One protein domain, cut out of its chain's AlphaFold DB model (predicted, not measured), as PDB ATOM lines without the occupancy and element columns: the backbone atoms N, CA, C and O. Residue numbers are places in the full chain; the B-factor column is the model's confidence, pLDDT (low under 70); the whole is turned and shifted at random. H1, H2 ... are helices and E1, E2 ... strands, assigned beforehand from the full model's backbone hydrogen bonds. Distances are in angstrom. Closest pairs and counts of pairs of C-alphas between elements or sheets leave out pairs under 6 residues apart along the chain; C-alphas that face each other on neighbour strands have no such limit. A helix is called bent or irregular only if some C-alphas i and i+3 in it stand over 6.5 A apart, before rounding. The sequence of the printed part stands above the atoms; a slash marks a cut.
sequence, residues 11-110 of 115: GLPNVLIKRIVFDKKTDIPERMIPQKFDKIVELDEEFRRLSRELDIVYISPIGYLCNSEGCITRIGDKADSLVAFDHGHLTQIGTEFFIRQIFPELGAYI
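This is residues 11 to 110 of the 115 residues of an uncharacterized protein of Leptospira alstonii serovar Sichuan str. 79601 (UniProt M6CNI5). Look for two long helices, H2 and H4, that run roughly the same way with a gap between them, and for the short helix H3 in that gap; H1 lies away from the other helices, towards one end of the long axis. The short strand E1 sits near the middle beside H3, and two long stretches with no named element join the parts. The printed part has 100 residues, with four named helices and one named strand in the order H1, H2, H3, E1, H4, and is mostly helix. It is only just compact, close to loose, with a radius of gyration of the C-alphas of 15.2 A, and elongated, spanning 49 by 26 by 21 A.

Start at H1, residues 12 to 22, which touches no helix. H2, residues 37 to 53, only just touches H3, residues 61 to 65, with 3 pairs of C-alphas within 8 A; it does so with residues 40 to 44 alone, and the closest C-alphas, of Val 41 and Ile 62, are 7.0 A apart. H3 also touches H4, residues 92 to 110, which meets it with residues 98 to 102 alone; the closest C-alphas are those of Tyr 64 and Gln 101, 6.9 A. H2 and H4 are apart. E1, residues 70 to 72, pairs with no named strand, but residues 31 to 32 pair antiparallel with its residues 71 to 72. In H1, H2 and H3 every O i to N i+4 pair is within hydrogen-bond range; in H4, 11 of 15 are.

Find C-alpha 12 at (119.621, -54.952, 49.952), where H1 begins; it runs 14.9 A. H2 runs 24.6 A from C-alpha 37 at (112.172, -43.917, 48.846). H3 measures 5.8 A and E1 6.9 A. H4 runs 23.0 A to C-alpha 110 at (113.782, -49.647, 18.472); it is irregular, with C-alphas 101 and 104 7.2 A apart, and has a kink of 61 degrees near residue 104.

The C-alphas farthest apart, of Lys 24 and Asp 55, are 48.8 A from each other. The printed part has no cut; the links H1 to H2 and E1 to H4 are long, with 14 and 19 residues. The mean pLDDT of the printed part is 93.5, and residue 79 is under 70.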
ATOM      1  N   GLY A  11     123.190 -51.698  50.808       96.69
ATOM      2  CA  GLY A  11     122.761 -52.773  49.921       96.69
ATOM      3  C   GLY A  11     121.642 -53.646  50.480       96.69
ATOM      4  O   GLY A  11     121.553 -53.898  51.685       96.69
ATOM      5  N   LEU A  12     120.780 -54.137  49.585       96.31
ATOM      6  CA  LEU A  12     119.621 -54.952  49.952       96.31
ATOM      7  C   LEU A  12     119.979 -56.199  50.789       96.31
ATOM      8  O   LEU A  12     119.291 -56.440  51.784       96.31
ATOM      9  N   PRO A  13     121.055 -56.962  50.491       95.00
ATOM     10  CA  PRO A  13     121.460 -58.083  51.335       95.00
ATOM     11  C   PRO A  13     121.715 -57.665  52.788       95.00
ATOM     12  O   PRO A  13     121.267 -58.344  53.709       95.00
ATOM     13  N   ASN A  14     122.356 -56.515  53.017       95.56
ATOM     14  CA  ASN A  14     122.633 -56.017  54.367       95.56
ATOM     15  C   ASN A  14     121.360 -55.540  55.079       95.56
ATOM     16  O   ASN A  14     121.188 -55.804  56.272       95.56
ATOM     17  N   VAL A  15     120.435 -54.903  54.353       95.19
ATOM     18  CA  VAL A  15     119.109 -54.538  54.878       95.19
ATOM     19  C   VAL A  15     118.336 -55.783  55.332       95.19
ATOM     20  O   VAL A  15     117.764 -55.793  56.426       95.19
ATOM     21  N   LEU A  16     118.362 -56.859  54.541       94.31
ATOM     22  CA  LEU A  16     117.687 -58.118  54.867       94.31
ATOM     23  C   LEU A  16     118.371 -58.879  56.006       94.31
ATOM     24  O   LEU A  16     117.683 -59.355  56.908       94.31
ATOM     25  N   ILE A  17     119.707 -58.949  56.024       93.94
ATOM     26  CA  ILE A  17     120.460 -59.524  57.149       93.94
ATOM     27  C   ILE A  17     120.084 -58.799  58.437       93.94
ATOM     28  O   ILE A  17     119.807 -59.452  59.443       93.94
ATOM     29  N   LYS A  18     120.004 -57.461  58.405       94.06
ATOM     30  CA  LYS A  18     119.622 -56.692  59.587       94.06
ATOM     31  C   LYS A  18     118.233 -57.077  60.092       94.06
ATOM     32  O   LYS A  18     118.074 -57.403  61.269       94.06
ATOM     33  N   ARG A  19     117.261 -57.130  59.183       92.38
ATOM     34  CA  ARG A  19     115.877 -57.520  59.469       92.38
ATOM     35  C   ARG A  19     115.761 -58.941  60.045       92.38
ATOM     36  O   ARG A  19     115.029 -59.170  61.005       92.38
ATOM     37  N   ILE A  20     116.450 -59.910  59.454       92.69
ATOM     38  CA  ILE A  20     116.309 -61.324  59.835       92.69
ATOM     39  C   ILE A  20     117.079 -61.609  61.126       92.69
ATOM     40  O   ILE A  20     116.548 -62.188  62.075       92.69
ATOM     41  N   VAL A  21     118.340 -61.182  61.187       93.12
ATOM     42  CA  VAL A  21     119.253 -61.552  62.273       93.12
ATOM     43  C   VAL A  21     119.041 -60.686  63.508       93.12
ATOM     44  O   VAL A  21     118.982 -61.228  64.619       93.12
ATOM     45  N   PHE A  22     118.926 -59.364  63.340       92.06
ATOM     46  CA  PHE A  22     118.805 -58.433  64.466       92.06
ATOM     47  C   PHE A  22     117.343 -58.189  64.843       92.06
ATOM     48  O   PHE A  22     117.017 -58.306  66.023       92.06
ATOM     49  N   ASP A  23     116.450 -57.986  63.867       92.69
ATOM     50  CA  ASP A  23     115.025 -57.729  64.153       92.69
ATOM     51  C   ASP A  23     114.189 -59.019  64.300       92.69
ATOM     52  O   ASP A  23     112.969 -58.959  64.493       92.69
ATOM     53  N   LYS A  24     114.842 -60.191  64.220       92.75
ATOM     54  CA  LYS A  24     114.263 -61.533  64.428       92.75
ATOM     55  C   LYS A  24     113.037 -61.826  63.556       92.75
ATOM     56  O   LYS A  24     112.126 -62.540  63.977       92.75
ATOM     57  N   LYS A  25     112.998 -61.279  62.339       92.06
ATOM     58  CA  LYS A  25     111.975 -61.621  61.342       92.06
ATOM     59  C   LYS A  25     112.334 -62.933  60.650       92.06
ATOM     60  O   LYS A  25     113.506 -63.245  60.470       92.06
ATOM     61  N   THR A  26     111.321 -63.703  60.277       86.00
ATOM     62  CA  THR A  26     111.490 -65.037  59.682       86.00
ATOM     63  C   THR A  26     111.322 -65.043  58.165       86.00
ATOM     64  O   THR A  26     111.554 -66.073  57.538       86.00
ATOM     65  N   ASP A  27     110.930 -63.914  57.575       87.00
ATOM     66  CA  ASP A  27     110.590 -63.779  56.166       87.00
ATOM     67  C   ASP A  27     111.535 -62.833  55.408       87.00
ATOM     68  O   ASP A  27     112.028 -61.835  55.945       87.00
ATOM     69  N   ILE A  28     111.737 -63.131  54.119       89.88
ATOM     70  CA  ILE A  28     112.202 -62.156  53.128       89.88
ATOM     71  C   ILE A  28     110.940 -61.621  52.437       89.88
ATOM     72  O   ILE A  28     110.357 -62.333  51.611       89.88
ATOM     73  N   PRO A  29     110.465 -60.417  52.788       92.56
ATOM     74  CA  PRO A  29     109.237 -59.872  52.216       92.56
ATOM     75  C   PRO A  29     109.433 -59.576  50.730       92.56
ATOM     76  O   PRO A  29     110.480 -59.068  50.350       92.56
ATOM     77  N   GLU A  30     108.435 -59.842  49.886       94.19
ATOM     78  CA  GLU A  30     108.537 -59.594  48.437       94.19
ATOM     79  C   GLU A  30     108.803 -58.128  48.104       94.19
ATOM     80  O   GLU A  30     109.509 -57.837  47.140       94.19
ATOM     81  N   ARG A  31     108.277 -57.210  48.925       96.12
ATOM     82  CA  ARG A  31     108.467 -55.768  48.793       96.12
ATOM     83  C   ARG A  31     108.846 -55.131  50.121       96.12
ATOM     84  O   ARG A  31     108.378 -55.545  51.180       96.12
ATOM     85  N   MET A  32     109.696 -54.114  50.056       96.75
ATOM     86  CA  MET A  32     110.034 -53.255  51.191       96.75
ATOM     87  C   MET A  32     110.188 -51.813  50.725       96.75
ATOM     88  O   MET A  32     110.607 -51.564  49.597       96.75
ATOM     89  N   ILE A  33     109.888 -50.865  51.611       97.38
ATOM     90  CA  ILE A  33     110.139 -49.441  51.379       97.38
ATOM     91  C   ILE A  33     111.618 -49.150  51.695       97.38
ATOM     92  O   ILE A  33     112.032 -49.363  52.841       97.38
ATOM     93  N   PRO A  34     112.429 -48.691  50.722       96.25
ATOM     94  CA  PRO A  34     113.812 -48.301  50.986       96.25
ATOM     95  C   PRO A  34     113.918 -47.008  51.811       96.25
ATOM     96  O   PRO A  34     113.001 -46.189  51.839       96.25
ATOM     97  N   GLN A  35     115.061 -46.776  52.464       93.25
ATOM     98  CA  GLN A  35     115.234 -45.686  53.441       93.25
ATOM     99  C   GLN A  35     115.019 -44.279  52.856       93.25
ATOM    100  O   GLN A  35     114.597 -43.373  53.570       93.25
ATOM    101  N   LYS A  36     115.331 -44.084  51.571       91.62
ATOM    102  CA  LYS A  36     115.230 -42.796  50.863       91.62
ATOM    103  C   LYS A  36     114.172 -42.826  49.759       91.62
ATOM    104  O   LYS A  36     114.312 -42.115  48.767       91.62
ATOM    105  N   PHE A  37     113.138 -43.655  49.912       95.81
ATOM    106  CA  PHE A  37     112.172 -43.917  48.846       95.81
ATOM    107  C   PHE A  37     111.531 -42.643  48.287       95.81
ATOM    108  O   PHE A  37     111.587 -42.433  47.080       95.81
ATOM    109  N   ASP A  38     111.043 -41.749  49.150       96.69
ATOM    110  CA  ASP A  38     110.381 -40.511  48.718       96.69
ATOM    111  C   ASP A  38     111.294 -39.624  47.860       96.69
ATOM    112  O   ASP A  38     110.866 -39.103  46.835       96.69
ATOM    113  N   LYS A  39     112.580 -39.515  48.223       96.56
ATOM    114  CA  LYS A  39     113.565 -38.727  47.463       96.56
ATOM    115  C   LYS A  39     113.845 -39.325  46.088       96.56
ATOM    116  O   LYS A  39     114.071 -38.597  45.130       96.56
ATOM    117  N   ILE A  40     113.860 -40.652  45.997       97.00
ATOM    118  CA  ILE A  40     114.084 -41.357  44.734       97.00
ATOM    119  C   ILE A  40     112.854 -41.271  43.830       97.00
ATOM    120  O   ILE A  40     113.001 -41.113  42.621       97.00
ATOM    121  N   VAL A  41     111.653 -41.312  44.409       97.31
ATOM    122  CA  VAL A  41     110.404 -41.056  43.683       97.31
ATOM    123  C   VAL A  41     110.364 -39.615  43.170       97.31
ATOM    124  O   VAL A  41     110.051 -39.399  42.005       97.31
ATOM    125  N   GLU A  42     110.739 -38.635  43.995       98.06
ATOM    126  CA  GLU A  42     110.834 -37.228  43.584       98.06
ATOM    127  C   GLU A  42     111.817 -37.046  42.415       98.06
ATOM    128  O   GLU A  42     111.454 -36.465  41.392       98.06
ATOM    129  N   LEU A  43     113.017 -37.628  42.510       97.81
ATOM    130  CA  LEU A  43     114.017 -37.588  41.440       97.81
ATOM    131  C   LEU A  43     113.524 -38.251  40.141       97.81
ATOM    132  O   LEU A  43     113.789 -37.748  39.048       97.81
ATOM    133  N   ASP A  44     112.796 -39.368  40.236       98.38
ATOM    134  CA  ASP A  44     112.199 -40.027  39.071       98.38
ATOM    135  C   ASP A  44     111.177 -39.125  38.356       98.38
ATOM    136  O   ASP A  44     111.173 -39.044  37.124       98.38
ATOM    137  N   GLU A  45     110.349 -38.397  39.112       98.31
ATOM    138  CA  GLU A  45     109.402 -37.429  38.547       98.31
ATOM    139  C   GLU A  45     110.110 -36.219  37.923       98.31
ATOM    140  O   GLU A  45     109.717 -35.758  36.845       98.31
ATOM    141  N   GLU A  46     111.187 -35.722  38.539       98.38
ATOM    142  CA  GLU A  46     112.004 -34.649  37.967       98.38
ATOM    143  C   GLU A  46     112.621 -35.059  36.628       98.38
ATOM    144  O   GLU A  46     112.550 -34.309  35.650       98.38
ATOM    145  N   PHE A  47     113.175 -36.269  36.557       98.31
ATOM    146  CA  PHE A  47     113.729 -36.838  35.332       98.31
ATOM    147  C   PHE A  47     112.671 -37.060  34.259       98.31
ATOM    148  O   PHE A  47     112.928 -36.800  33.078       98.31
ATOM    149  N   ARG A  48     111.464 -37.470  34.647       97.75
ATOM    150  CA  ARG A  48     110.334 -37.578  33.726       97.75
ATOM    151  C   ARG A  48     109.932 -36.220  33.163       97.75
ATOM    152  O   ARG A  48     109.704 -36.112  31.959       97.75
ATOM    153  N   ARG A  49     109.861 -35.183  34.005       98.31
ATOM    154  CA  ARG A  49     109.577 -33.808  33.569       98.31
ATOM    155  C   ARG A  49     110.653 -33.310  32.606       98.31
ATOM    156  O   ARG A  49     110.314 -32.915  31.495       98.31
ATOM    157  N   LEU A  50     111.924 -33.404  32.995       98.19
ATOM    158  CA  LEU A  50     113.055 -32.972  32.170       98.19
ATOM    159  C   LEU A  50     113.077 -33.697  30.820       98.19
ATOM    160  O   LEU A  50     113.325 -33.093  29.783       98.19
ATOM    161  N   SER A  51     112.762 -34.993  30.812       97.38
ATOM    162  CA  SER A  51     112.728 -35.769  29.574       97.38
ATOM    163  C   SER A  51     111.652 -35.289  28.601       97.38
ATOM    164  O   SER A  51     111.889 -35.271  27.397       97.38
ATOM    165  N   ARG A  52     110.491 -34.853  29.111       96.62
ATOM    166  CA  ARG A  52     109.443 -34.233  28.284       96.62
ATOM    167  C   ARG A  52     109.891 -32.885  27.726       96.62
ATOM    168  O   ARG A  52     109.616 -32.603  26.568       96.62
ATOM    169  N   GLU A  53     110.577 -32.072  28.527       97.94
ATOM    170  CA  GLU A  53     111.111 -30.770  28.093       97.94
ATOM    171  C   GLU A  53     112.172 -30.914  26.992       97.94
ATOM    172  O   GLU A  53     112.240 -30.086  26.087       97.94
ATOM    173  N   LEU A  54     112.972 -31.980  27.054       97.38
ATOM    174  CA  LEU A  54     114.032 -32.277  26.088       97.38
ATOM    175  C   LEU A  54     113.578 -33.152  24.906       97.38
ATOM    176  O   LEU A  54     114.411 -33.489  24.068       97.38
ATOM    177  N   ASP A  55     112.300 -33.541  24.845       95.31
ATOM    178  CA  ASP A  55     111.752 -34.482  23.855       95.31
ATOM    179  C   ASP A  55     112.553 -35.799  23.750       95.31
ATOM    180  O   ASP A  55     112.833 -36.326  22.671       95.31
ATOM    181  N   ILE A  56     112.954 -36.347  24.901       93.44
ATOM    182  CA  ILE A  56     113.644 -37.638  24.991       93.44
ATOM    183  C   ILE A  56     112.751 -38.694  25.638       93.44
ATOM    184  O   ILE A  56     111.967 -38.437  26.550       93.44
ATOM    185  N   VAL A  57     112.926 -39.937  25.200       92.75
ATOM    186  CA  VAL A  57     112.251 -41.094  25.796       92.75
ATOM    187  C   VAL A  57     112.758 -41.313  27.218       92.75
ATOM    188  O   VAL A  57     113.973 -41.366  27.438       92.75
ATOM    189  N   TYR A  58     111.840 -41.508  28.162       95.62
ATOM    190  CA  TYR A  58     112.143 -41.804  29.558       95.62
ATOM    191  C   TYR A  58     111.506 -43.113  29.996       95.62
ATOM    192  O   TYR A  58     110.301 -43.276  29.855       95.62
ATOM    193  N   ILE A  59     112.308 -44.000  30.580       96.62
ATOM    194  CA  ILE A  59     111.839 -45.233  31.217       96.62
ATOM    195  C   ILE A  59     112.171 -45.128  32.703       96.62
ATOM    196  O   ILE A  59     113.330 -44.903  33.053       96.62
ATOM    197  N   SER A  60     111.163 -45.301  33.558       97.50
ATOM    198  CA  SER A  60     111.273 -45.205  35.018       97.50
ATOM    199  C   SER A  60     111.477 -46.584  35.652       97.50
ATOM    200  O   SER A  60     110.510 -47.340  35.759       97.50
ATOM    201  N   PRO A  61     112.680 -46.948  36.134       97.62
ATOM    202  CA  PRO A  61     112.842 -48.197  36.866       97.62
ATOM    203  C   PRO A  61     112.018 -48.228  38.150       97.62
ATOM    204  O   PRO A  61     111.478 -49.278  38.486       97.62
ATOM    205  N   ILE A  62     111.851 -47.090  38.831       97.88
ATOM    206  CA  ILE A  62     110.989 -46.983  40.017       97.88
ATOM    207  C   ILE A  62     109.550 -47.387  39.699       97.88
ATOM    208  O   ILE A  62     108.976 -48.176  40.444       97.88
ATOM    209  N   GLY A  63     108.994 -46.937  38.572       97.38
ATOM    210  CA  GLY A  63     107.639 -47.297  38.148       97.38
ATOM    211  C   GLY A  63     107.447 -48.786  37.827       97.38
ATOM    212  O   GLY A  63     106.336 -49.293  37.953       97.38
ATOM    213  N   TYR A  64     108.513 -49.498  37.447       97.25
ATOM    214  CA  TYR A  64     108.465 -50.937  37.148       97.25
ATOM    215  C   TYR A  64     108.860 -51.826  38.338       97.25
ATOM    216  O   TYR A  64     108.407 -52.967  38.440       97.25
ATOM    217  N   LEU A  65     109.713 -51.335  39.239       97.69
ATOM    218  CA  LEU A  65     110.254 -52.101  40.365       97.69
ATOM    219  C   LEU A  65     109.539 -51.808  41.686       97.69
ATOM    220  O   LEU A  65     109.613 -52.622  42.609       97.69
ATOM    221  N   CYS A  66     108.820 -50.693  41.800       97.75
ATOM    222  CA  CYS A  66     108.188 -50.251  43.039       97.75
ATOM    223  C   CYS A  66     106.700 -49.947  42.857       97.75
ATOM    224  O   CYS A  66     106.226 -49.647  41.767       97.75
ATOM    225  N   ASN A  67     105.953 -50.046  43.952       96.12
ATOM    226  CA  ASN A  67     104.556 -49.633  44.052       96.12
ATOM    227  C   ASN A  67     104.286 -49.083  45.469       96.12
ATOM    228  O   ASN A  67     105.221 -48.817  46.224       96.12
ATOM    229  N   SER A  68     103.014 -48.938  45.850       95.19
ATOM    230  CA  SER A  68     102.609 -48.449  47.179       95.19
ATOM    231  C   SER A  68     103.083 -49.314  48.354       95.19
ATOM    232  O   SER A  68     103.118 -48.832  49.481       95.19
ATOM    233  N   GLU A  69     103.444 -50.577  48.121       96.19
ATOM    234  CA  GLU A  69     103.979 -51.495  49.140       96.19
ATOM    235  C   GLU A  69     105.517 -51.460  49.208       96.19
ATOM    236  O   GLU A  69     106.135 -52.144  50.025       96.19
ATOM    237  N   GLY A  70     106.149 -50.658  48.347       97.12
ATOM    238  CA  GLY A  70     107.593 -50.536  48.214       97.12
ATOM    239  C   GLY A  70     108.150 -51.259  46.989       97.12
ATOM    240  O   GLY A  70     107.445 -51.608  46.035       97.12
ATOM    241  N   CYS A  71     109.462 -51.460  47.001       97.75
ATOM    242  CA  CYS A  71     110.225 -52.008  45.888       97.75
ATOM    243  C   CYS A  71     110.438 -53.511  46.040       97.75
ATOM    244  O   CYS A  71     110.618 -53.996  47.158       97.75
ATOM    245  N   ILE A  72     110.433 -54.236  44.918       96.81
ATOM    246  CA  ILE A  72     110.666 -55.685  44.900       96.81
ATOM    247  C   ILE A  72     112.046 -55.978  45.499       96.81
ATOM    248  O   ILE A  72     113.047 -55.392  45.085       96.81
ATOM    249  N   THR A  73     112.102 -56.900  46.457       96.12
ATOM    250  CA  THR A  73     113.357 -57.344  47.076       96.12
ATOM    251  C   THR A  73     113.827 -58.686  46.516       96.12
ATOM    252  O   THR A  73     115.031 -58.917  46.436       96.12
ATOM    253  N   ARG A  74     112.902 -59.561  46.101       94.62
ATOM    254  CA  ARG A  74     113.182 -60.924  45.630       94.62
ATOM    255  C   ARG A  74     112.245 -61.348  44.499       94.62
ATOM    256  O   ARG A  74     111.127 -60.848  44.411       94.62
ATOM    257  N   ILE A  75     112.682 -62.297  43.674       92.31
ATOM    258  CA  ILE A  75     111.892 -62.863  42.570       92.31
ATOM    259  C   ILE A  75     111.679 -64.359  42.796       92.31
ATOM    260  O   ILE A  75     112.539 -65.187  42.505       92.31
ATOM    261  N   GLY A  76     110.494 -64.718  43.285       85.62
ATOM    262  CA  GLY A  76     110.215 -66.082  43.734       85.62
ATOM    263  C   GLY A  76     110.825 -66.368  45.109       85.62
ATOM    264  O   GLY A  76     111.312 -65.466  45.785       85.62
ATOM    265  N   ASP A  77     110.755 -67.618  45.562       77.88
ATOM    266  CA  ASP A  77     110.862 -67.948  46.998       77.88
ATOM    267  C   ASP A  77     112.265 -68.298  47.501       77.88
ATOM    268  O   ASP A  77     112.443 -68.653  48.666       77.88
ATOM    269  N   LYS A  78     113.285 -68.208  46.646       71.00
ATOM    270  CA  LYS A  78     114.657 -68.571  47.016       71.00
ATOM    271  C   LYS A  78     115.480 -67.355  47.437       71.00
ATOM    272  O   LYS A  78     115.310 -66.263  46.907       71.00
ATOM    273  N   ALA A  79     116.417 -67.547  48.365       64.81
ATOM    274  CA  ALA A  79     117.284 -66.477  48.867       64.81
ATOM    275  C   ALA A  79     118.293 -65.947  47.827       64.81
ATOM    276  O   ALA A  79     118.777 -64.830  47.969       64.81
ATOM    277  N   ASP A  80     118.592 -66.714  46.773       72.00
ATOM    278  CA  ASP A  80     119.437 -66.292  45.645       72.00
ATOM    279  C   ASP A  80     118.698 -65.400  44.633       72.00
ATOM    280  O   ASP A  80     119.294 -64.948  43.661       72.00
ATOM    281  N   SER A  81     117.420 -65.095  44.872       88.94
ATOM    282  CA  SER A  81     116.577 -64.328  43.953       88.94
ATOM    283  C   SER A  81     116.501 -62.827  44.241       88.94
ATOM    284  O   SER A  81     115.589 -62.154  43.757       88.94
ATOM    285  N   LEU A  82     117.428 -62.285  45.040       95.25
ATOM    286  CA  LEU A  82     117.405 -60.868  45.400       95.25
ATOM    287  C   LEU A  82     117.521 -59.974  44.164       95.25
ATOM    288  O   LEU A  82     118.306 -60.250  43.260       95.25
ATOM    289  N   VAL A  83     116.762 -58.880  44.139       96.69
ATOM    290  CA  VAL A  83     116.704 -57.958  42.993       96.69
ATOM    291  C   VAL A  83     117.883 -56.988  42.966       96.69
ATOM    292  O   VAL A  83     118.339 -56.634  41.883       96.69
ATOM    293  N   ALA A  84     118.409 -56.592  44.127       96.75
ATOM    294  CA  ALA A  84     119.519 -55.646  44.257       96.75
ATOM    295  C   ALA A  84     120.708 -56.252  45.017       96.75
ATOM    296  O   ALA A  84     120.524 -57.065  45.925       96.75
ATOM    297  N   PHE A  85     121.922 -55.854  44.629       95.62
ATOM    298  CA  PHE A  85     123.172 -56.357  45.203       95.62
ATOM    299  C   PHE A  85     123.767 -55.386  46.223       95.62
ATOM    300  O   PHE A  85     123.988 -55.745  47.377       95.62
ATOM    301  N   ASP A  86     124.000 -54.148  45.798       95.12
ATOM    302  CA  ASP A  86     124.591 -53.092  46.612       95.12
ATOM    303  C   ASP A  86     123.621 -51.912  46.751       95.12
ATOM    304  O   ASP A  86     122.402 -52.092  46.702       95.12
ATOM    305  N   HIS A  87     124.162 -50.713  46.976       95.38
ATOM    306  CA  HIS A  87     123.382 -49.500  47.154       95.38
ATOM    307  C   HIS A  87     122.375 -49.227  46.035       95.38
ATOM    308  O   HIS A  87     121.301 -48.721  46.337       95.38
ATOM    309  N   GLY A  88     122.692 -49.542  44.776       93.38
ATOM    310  CA  GLY A  88     121.835 -49.172  43.643       93.38
ATOM    311  C   GLY A  88     121.930 -50.077  42.419       93.38
ATOM    312  O   GLY A  88     121.182 -49.869  41.469       93.38
ATOM    313  N   HIS A  89     122.807 -51.085  42.407       97.06
ATOM    314  CA  HIS A  89     122.890 -52.034  41.301       97.06
ATOM    315  C   HIS A  89     121.930 -53.209  41.481       97.06
ATOM    316  O   HIS A  89     121.836 -53.822  42.552       97.06
ATOM    317  N   LEU A  90     121.258 -53.567  40.388       97.44
ATOM    318  CA  LEU A  90     120.483 -54.797  40.296       97.44
ATOM    319  C   LEU A  90     121.412 -56.015  40.246       97.44
ATOM    320  O   LEU A  90     122.522 -55.954  39.719       97.44
ATOM    321  N   THR A  91     120.935 -57.151  40.745       96.88
ATOM    322  CA  THR A  91     121.548 -58.448  40.440       96.88
ATOM    323  C   THR A  91     121.280 -58.828  38.980       96.88
ATOM    324  O   THR A  91     120.506 -58.169  38.276       96.88
ATOM    325  N   GLN A  92     121.866 -59.935  38.515       95.69
ATOM    326  CA  GLN A  92     121.510 -60.498  37.211       95.69
ATOM    327  C   GLN A  92     120.004 -60.797  37.123       95.69
ATOM    328  O   GLN A  92     119.356 -60.369  36.174       95.69
ATOM    329  N   ILE A  93     119.434 -61.456  38.137       94.94
ATOM    330  CA  ILE A  93     118.003 -61.797  38.187       94.94
ATOM    331  C   ILE A  93     117.138 -60.529  38.192       94.94
ATOM    332  O   ILE A  93     116.164 -60.442  37.443       94.94
ATOM    333  N   GLY A  94     117.519 -59.519  38.980       95.88
ATOM    334  CA  GLY A  94     116.835 -58.226  38.997       95.88
ATOM    335  C   GLY A  94     116.880 -57.518  37.642       95.88
ATOM    336  O   GLY A  94     115.865 -56.999  37.181       95.88
ATOM    337  N   THR A  95     118.031 -57.555  36.967       96.75
ATOM    338  CA  THR A  95     118.209 -56.984  35.625       96.75
ATOM    339  C   THR A  95     117.358 -57.719  34.594       96.75
ATOM    340  O   THR A  95     116.630 -57.081  33.839       96.75
ATOM    341  N   GLU A  96     117.394 -59.052  34.573       96.06
ATOM    342  CA  GLU A  96     116.591 -59.862  33.651       96.06
ATOM    343  C   GLU A  96     115.094 -59.597  33.824       96.06
ATOM    344  O   GLU A  96     114.372 -59.452  32.835       96.06
ATOM    345  N   PHE A  97     114.625 -59.485  35.067       95.56
ATOM    346  CA  PHE A  97     113.246 -59.109  35.348       95.56
ATOM    347  C   PHE A  97     112.924 -57.708  34.839       95.56
ATOM    348  O   PHE A  97     111.962 -57.553  34.087       95.56
ATOM    349  N   PHE A  98     113.732 -56.707  35.198       96.62
ATOM    350  CA  PHE A  98     113.509 -55.323  34.790       96.62
ATOM    351  C   PHE A  98     113.457 -55.183  33.265       96.62
ATOM    352  O   PHE A  98     112.501 -54.622  32.731       96.62
ATOM    353  N   ILE A  99     114.425 -55.771  32.553       95.75
ATOM    354  CA  ILE A  99     114.468 -55.747  31.088       95.75
ATOM    355  C   ILE A  99     113.216 -56.388  30.487       95.75
ATOM    356  O   ILE A  99     112.641 -55.819  29.562       95.75
ATOM    357  N   ARG A 100     112.739 -57.521  31.022       95.44
ATOM    358  CA  ARG A 100     111.484 -58.141  30.558       95.44
ATOM    359  C   ARG A 100     110.276 -57.223  30.733       95.44
ATOM    360  O   ARG A 100     109.410 -57.238  29.863       95.44
ATOM    361  N   GLN A 101     110.220 -56.436  31.811       95.12
ATOM    362  CA  GLN A 101     109.121 -55.491  32.039       95.12
ATOM    363  C   GLN A 101     109.145 -54.323  31.048       95.12
ATOM    364  O   GLN A 101     108.099 -53.952  30.526       95.12
ATOM    365  N   ILE A 102     110.326 -53.767  30.754       95.12
ATOM    366  CA  ILE A 102     110.439 -52.575  29.896       95.12
ATOM    367  C   ILE A 102     110.505 -52.892  28.401       95.12
ATOM    368  O   ILE A 102     110.348 -51.995  27.576       95.12
ATOM    369  N   PHE A 103     110.756 -54.149  28.025       92.38
ATOM    370  CA  PHE A 103     110.941 -54.537  26.626       92.38
ATOM    371  C   PHE A 103     109.774 -54.143  25.700       92.38
ATOM    372  O   PHE A 103     110.058 -53.679  24.596       92.38
ATOM    373  N   PRO A 104     108.486 -54.260  26.094       89.56
ATOM    374  CA  PRO A 104     107.375 -53.813  25.251       89.56
ATOM    375  C   PRO A 104     107.421 -52.311  24.934       89.56
ATOM    376  O   PRO A 104     107.193 -51.916  23.791       89.56
ATOM    377  N   GLU A 105     107.759 -51.480  25.924       88.94
ATOM    378  CA  GLU A 105     107.907 -50.030  25.755       88.94
ATOM    379  C   GLU A 105     109.146 -49.705  24.913       88.94
ATOM    380  O   GLU A 105     109.068 -48.963  23.935       88.94
ATOM    381  N   LEU A 106     110.283 -50.331  25.226       85.69
ATOM    382  CA  LEU A 106     111.534 -50.140  24.499       85.69
ATOM    383  C   LEU A 106     111.407 -50.561  23.021       85.69
ATOM    384  O   LEU A 106     111.887 -49.866  22.123       85.69
ATOM    385  N   GLY A 107     110.709 -51.667  22.752       82.44
ATOM    386  CA  GLY A 107     110.471 -52.193  21.410       82.44
ATOM    387  C   GLY A 107     109.721 -51.219  20.502       82.44
ATOM    388  O   GLY A 107     110.011 -51.162  19.304       82.44
ATOM    389  N   ALA A 108     108.832 -50.386  21.056       82.75
ATOM    390  CA  ALA A 108     108.126 -49.348  20.304       82.75
ATOM    391  C   ALA A 108     109.068 -48.263  19.743       82.75
ATOM    392  O   ALA A 108     108.740 -47.612  18.747       82.75
ATOM    393  N   TYR A 109     110.243 -48.083  20.352       79.19
ATOM    394  CA  TYR A 109     111.253 -47.119  19.915       79.19
ATOM    395  C   TYR A 109     112.308 -47.740  18.999       79.19
ATOM    396  O   TYR A 109     112.687 -47.115  18.013       79.19
ATOM    397  N   ILE A 110     112.745 -48.973  19.276       75.81
ATOM    398  CA  ILE A 110     113.782 -49.647  18.472       75.81
ATOM    399  C   ILE A 110     113.227 -50.107  17.113       75.81
ATOM    400  O   ILE A 110     113.958 -50.182  16.131       75.81
TER     401      ILE A 110